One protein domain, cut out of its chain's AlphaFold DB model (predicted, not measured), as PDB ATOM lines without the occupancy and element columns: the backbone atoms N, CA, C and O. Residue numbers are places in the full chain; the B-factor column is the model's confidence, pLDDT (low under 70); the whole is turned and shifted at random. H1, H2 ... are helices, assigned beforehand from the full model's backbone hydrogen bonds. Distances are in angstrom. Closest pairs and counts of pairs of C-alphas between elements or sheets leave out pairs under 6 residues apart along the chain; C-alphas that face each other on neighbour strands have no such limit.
ATOM      1  N   GLU A  48      27.576  29.910  29.369       73.69
ATOM      2  CA  GLU A  48      27.601  30.046  30.826       73.69
ATOM      3  C   GLU A  48      27.091  31.426  31.272       73.69
ATOM      4  O   GLU A  48      26.206  31.516  32.122       73.69
ATOM      5  N   MET A  49      27.518  32.506  30.604       72.56
ATOM      6  CA  MET A  49      27.024  33.861  30.880       72.56
ATOM      7  C   MET A  49      25.533  34.021  30.564       72.56
ATOM      8  O   MET A  49      24.827  34.763  31.250       72.56
ATOM      9  N   ILE A  50      25.046  33.365  29.507       75.31
ATOM     10  CA  ILE A  50      23.620  33.377  29.151       75.31
ATOM     11  C   ILE A  50      22.815  32.637  30.223       75.31
ATOM     12  O   ILE A  50      21.769  33.125  30.657       75.31
ATOM     13  N   SER A  51      23.322  31.489  30.671       79.75
ATOM     14  CA  SER A  51      22.690  30.654  31.693       79.75
ATOM     15  C   SER A  51      22.591  31.379  33.033       79.75
ATOM     16  O   SER A  51      21.512  31.417  33.623       79.75
ATOM     17  N   ASP A  52      23.663  32.031  33.480       82.12
ATOM     18  CA  ASP A  52      23.674  32.779  34.741       82.12
ATOM     19  C   ASP A  52      22.711  33.967  34.721       82.12
ATOM     20  O   ASP A  52      21.912  34.137  35.648       82.12
ATOM     21  N   LYS A  53      22.705  34.745  33.630       78.75
ATOM     22  CA  LYS A  53      21.752  35.852  33.450       78.75
ATOM     23  C   LYS A  53      20.307  35.365  33.432       78.75
ATOM     24  O   LYS A  53      19.425  36.027  33.978       78.75
ATOM     25  N   LEU A  54      20.050  34.209  32.823       84.12
ATOM     26  CA  LEU A  54      18.721  33.606  32.815       84.12
ATOM     27  C   LEU A  54      18.301  33.185  34.230       84.12
ATOM     28  O   LEU A  54      17.179  33.473  34.646       84.12
ATOM     29  N   ILE A  55      19.197  32.546  34.985       84.06
ATOM     30  CA  ILE A  55      18.950  32.132  36.373       84.06
ATOM     31  C   ILE A  55      18.649  33.351  37.253       84.06
ATOM     32  O   ILE A  55      17.715  33.316  38.058       84.06
ATOM     33  N   GLU A  56      19.412  34.432  37.104       84.62
ATOM     34  CA  GLU A  56      19.202  35.679  37.840       84.62
ATOM     35  C   GLU A  56      17.852  36.324  37.498       84.62
ATOM     36  O   GLU A  56      17.082  36.658  38.400       84.62
ATOM     37  N   ALA A  57      17.508  36.408  36.210       82.44
ATOM     38  CA  ALA A  57      16.228  36.947  35.758       82.44
ATOM     39  C   ALA A  57      15.031  36.140  36.292       82.44
ATOM     40  O   ALA A  57      14.019  36.716  36.700       82.44
ATOM     41  N   VAL A  58      15.142  34.807  36.336       84.75
ATOM     42  CA  VAL A  58      14.103  33.935  36.904       84.75
ATOM     43  C   VAL A  58      13.951  34.178  38.406       84.75
ATOM     44  O   VAL A  58      12.828  34.367  38.870       84.75
ATOM     45  N   LYS A  59      15.054  34.248  39.163       85.00
ATOM     46  CA  LYS A  59      15.008  34.554  40.604       85.00
ATOM     47  C   LYS A  59      14.356  35.907  40.874       85.00
ATOM     48  O   LYS A  59      13.468  35.997  41.718       85.00
ATOM     49  N   TYR A  60      14.748  36.938  40.128       84.19
ATOM     50  CA  TYR A  60      14.162  38.273  40.246       84.19
ATOM     51  C   TYR A  60      12.652  38.267  39.961       84.19
ATOM     52  O   TYR A  60      11.870  38.885  40.687       84.19
ATOM     53  N   SER A  61      12.226  37.525  38.935       80.69
ATOM     54  CA  SER A  61      10.811  37.352  38.592       80.69
ATOM     55  C   SER A  61      10.027  36.663  39.716       80.69
ATOM     56  O   SER A  61       8.968  37.147  40.121       80.69
ATOM     57  N   GLU A  62      10.561  35.582  40.293       84.88
ATOM     58  CA  GLU A  62       9.926  34.881  41.417       84.88
ATOM     59  C   GLU A  62       9.822  35.749  42.676       84.88
ATOM     60  O   GLU A  62       8.808  35.715  43.378       84.88
ATOM     61  N   GLU A  63      10.857  36.532  42.983       83.88
ATOM     62  CA  GLU A  63      10.834  37.472  44.103       83.88
ATOM     63  C   GLU A  63       9.813  38.589  43.891       83.88
ATOM     64  O   GLU A  63       9.054  38.899  44.811       83.88
ATOM     65  N   SER A  64       9.747  39.151  42.684       78.44
ATOM     66  CA  SER A  64       8.767  40.181  42.320       78.44
ATOM     67  C   SER A  64       7.338  39.640  42.402       78.44
ATOM     68  O   SER A  64       6.447  40.298  42.940       78.44
ATOM     69  N   TYR A  65       7.124  38.388  41.981       78.94
ATOM     70  CA  TYR A  65       5.841  37.703  42.127       78.94
ATOM     71  C   TYR A  65       5.447  37.515  43.599       78.94
ATOM     72  O   TYR A  65       4.304  37.779  43.970       78.94
ATOM     73  N   LYS A  66       6.391  37.110  44.462       81.62
ATOM     74  CA  LYS A  66       6.151  36.959  45.911       81.62
ATOM     75  C   LYS A  66       5.865  38.290  46.606       81.62
ATOM     76  O   LYS A  66       5.050  38.320  47.525       81.62
ATOM     77  N   LYS A  67       6.533  39.369  46.192       84.31
ATOM     78  CA  LYS A  67       6.322  40.726  46.727       84.31
ATOM     79  C   LYS A  67       5.027  41.365  46.224       84.31
ATOM     80  O   LYS A  67       4.511  42.265  46.877       84.31
ATOM     81  N   GLY A  68       4.473  40.868  45.117       77.50
ATOM     82  CA  GLY A  68       3.292  41.448  44.482       77.50
ATOM     83  C   GLY A  68       3.608  42.652  43.590       77.50
ATOM     84  O   GLY A  68       2.688  43.360  43.188       77.50
ATOM     85  N   ASP A  69       4.883  42.866  43.254       75.94
ATOM     86  CA  ASP A  69       5.362  43.967  42.414       75.94
ATOM     87  C   ASP A  69       5.193  43.622  40.925       75.94
ATOM     88  O   ASP A  69       6.155  43.533  40.163       75.94
ATOM     89  N   PHE A  70       3.955  43.372  40.491       73.69
ATOM     90  CA  PHE A  70       3.642  43.102  39.088       73.69
ATOM     91  C   PHE A  70       2.467  43.937  38.588       73.69
ATOM     92  O   PHE A  70       1.461  44.137  39.267       73.69
ATOM     93  N   ILE A  71       2.578  44.395  37.341       76.19
ATOM     94  CA  ILE A  71       1.533  45.166  36.669       76.19
ATOM     95  C   ILE A  71       0.822  44.239  35.687       76.19
ATOM     96  O   ILE A  71       1.368  43.846  34.656       76.19
ATOM     97  N   CYS A  72      -0.418  43.873  36.007       79.19
ATOM     98  CA  CYS A  72      -1.245  43.074  35.111       79.19
ATOM     99  C   CYS A  72      -1.814  43.965  33.999       79.19
ATOM    100  O   CYS A  72      -2.737  44.744  34.231       79.19
ATOM    101  N   CYS A  73      -1.274  43.833  32.788       83.06
ATOM    102  CA  CYS A  73      -1.845  44.446  31.590       83.06
ATOM    103  C   CYS A  73      -2.887  43.489  30.996       83.06
ATOM    104  O   CYS A  73      -2.550  42.369  30.611       83.06
ATOM    105  N   LYS A  74      -4.149  43.914  30.916       85.69
ATOM    106  CA  LYS A  74      -5.251  43.126  30.341       85.69
ATOM    107  C   LYS A  74      -5.356  43.315  28.832       85.69
ATOM    108  O   LYS A  74      -5.884  42.448  28.140       85.69
ATOM    109  N   THR A  75      -4.861  44.441  28.327       89.38
ATOM    110  CA  THR A  75      -4.925  44.809  26.910       89.38
ATOM    111  C   THR A  75      -3.540  45.058  26.320       89.38
ATOM    112  O   THR A  75      -2.548  45.266  27.027       89.38
ATOM    113  N   LYS A  76      -3.453  45.018  24.988       86.50
ATOM    114  CA  LYS A  76      -2.200  45.278  24.269       86.50
ATOM    115  C   LYS A  76      -1.786  46.744  24.421       86.50
ATOM    116  O   LYS A  76      -0.596  47.036  24.497       86.50
ATOM    117  N   GLU A  77      -2.766  47.633  24.488       88.31
ATOM    118  CA  GLU A  77      -2.623  49.076  24.634       88.31
ATOM    119  C   GLU A  77      -2.020  49.437  25.996       88.31
ATOM    120  O   GLU A  77      -1.050  50.191  26.048       88.31
ATOM    121  N   GLU A  78      -2.510  48.830  27.084       85.25
ATOM    122  CA  GLU A  78      -1.941  48.990  28.432       85.25
ATOM    123  C   GLU A  78      -0.475  48.551  28.485       85.25
ATOM    124  O   GLU A  78       0.367  49.245  29.052       85.25
ATOM    125  N   ARG A  79      -0.149  47.431  27.831       86.12
ATOM    126  CA  ARG A  79       1.226  46.935  27.757       86.12
ATOM    127  C   ARG A  79       2.146  47.907  27.014       86.12
ATOM    128  O   ARG A  79       3.256  48.161  27.467       86.12
ATOM    129  N   ILE A  80       1.702  48.445  25.876       86.12
ATOM    130  CA  ILE A  80       2.487  49.418  25.098       86.12
ATOM    131  C   ILE A  80       2.708  50.699  25.911       86.12
ATOM    132  O   ILE A  80       3.830  51.196  25.958       86.12
ATOM    133  N   ALA A  81       1.667  51.201  26.579       84.69
ATOM    134  CA  ALA A  81       1.764  52.386  27.424       84.69
ATOM    135  C   ALA A  81       2.736  52.178  28.597       84.69
ATOM    136  O   ALA A  81       3.515  53.077  28.910       84.69
ATOM    137  N   LEU A  82       2.741  50.984  29.202       86.06
ATOM    138  CA  LEU A  82       3.682  50.631  30.260       86.06
ATOM    139  C   LEU A  82       5.134  50.670  29.765       86.06
ATOM    140  O   LEU A  82       5.965  51.324  30.386       86.06
ATOM    141  N   PHE A  83       5.433  50.041  28.625       85.75
ATOM    142  CA  PHE A  83       6.786  50.071  28.057       85.75
ATOM    143  C   PHE A  83       7.235  51.487  27.692       85.75
ATOM    144  O   PHE A  83       8.376  51.851  27.951       85.75
ATOM    145  N   GLN A  84       6.341  52.307  27.137       86.31
ATOM    146  CA  GLN A  84       6.648  53.706  26.834       86.31
ATOM    147  C   GLN A  84       6.917  54.546  28.084       86.31
ATOM    148  O   GLN A  84       7.649  55.525  27.996       86.31
ATOM    149  N   LYS A  85       6.302  54.204  29.220       83.00
ATOM    150  CA  LYS A  85       6.557  54.878  30.492       83.00
ATOM    151  C   LYS A  85       7.930  54.496  31.048       83.00
ATOM    152  O   LYS A  85       8.697  55.394  31.357       83.00
ATOM    153  N   ILE A  86       8.240  53.200  31.095       82.50
ATOM    154  CA  ILE A  86       9.532  52.691  31.588       82.50
ATOM    155  C   ILE A  86      10.688  53.272  30.764       82.50
ATOM    156  O   ILE A  86      11.617  53.834  31.324       82.50
ATOM    157  N   LEU A  87      10.577  53.245  29.432       78.00
ATOM    158  CA  LEU A  87      11.612  53.784  28.541       78.00
ATOM    159  C   LEU A  87      11.872  55.284  28.732       78.00
ATOM    160  O   LEU A  87      12.963  55.741  28.435       78.00
ATOM    161  N   LYS A  88      10.882  56.054  29.197       76.00
ATOM    162  CA  LYS A  88      11.058  57.485  29.482       76.00
ATOM    163  C   LYS A  88      11.673  57.753  30.853       76.00
ATOM    164  O   LYS A  88      12.229  58.824  31.032       76.00
ATOM    165  N   GLU A  89      11.522  56.831  31.801       70.81
ATOM    166  CA  GLU A  89      12.095  56.945  33.148       70.81
ATOM    167  C   GLU A  89      13.585  56.553  33.170       70.81
ATOM    168  O   GLU A  89      14.310  57.045  34.023       70.81
ATOM    169  N   ASP A  90      14.055  55.728  32.222       60.09
ATOM    170  CA  ASP A  90      15.477  55.355  32.084       60.09
ATOM    171  C   ASP A  90      16.342  56.417  31.358       60.09
ATOM    172  O   ASP A  90      17.570  56.336  31.399       60.09
ATOM    173  N   ASP A  91      15.725  57.395  30.681       56.56
ATOM    174  CA  ASP A  91      16.402  58.471  29.925       56.56
ATOM    175  C   ASP A  91      16.621  59.771  30.751       56.56
ATOM    176  O   ASP A  91      17.193  60.736  30.231       56.56
TER     177      ASP A  91
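Overview. This is residues 48 to 91 of the 92 residues of an uncharacterized protein of Candidatus Magnetoovum chiemensis (UniProt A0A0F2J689). Two separate helices make the legs of an open arch: the longer H1 leads into an eight-residue link, residues 68 to 75, that spans the top, and H2 folds down from its far end, with no contact between the legs. The printed part has 44 residues with two named helices, H1 then H2, and no named strand; the class is all helix. It is only just loose, close to extended, with a radius of gyration of the C-alphas of 13.4 A and spans of 35 by 26 by 18 A.

Arrangement. H1, residues 48 to 67, and H2, residues 76 to 89, are apart, with no C-alpha of the one within 8 A of the other. A short link joins them. In both helices every O i to N i+4 pair is within hydrogen-bond range. Residues 48 to 60, which belong to H1, stand free, and so do residues 83 to 91, of which 83 to 89 belong to H2.

Along the chain. H1 begins at C-alpha 48 (27.601, 30.046, 30.826) and measures 28.6 A. H2 measures 20.5 A and ends at C-alpha 89 (12.095, 56.945, 33.148).

Size, cuts and confidence. The C-alphas farthest apart, those of Glu 48 and Glu 77, are 36.2 A apart. The printed part has no cut. Its mean pLDDT is 80.6; residues 90 to 91 are under 70.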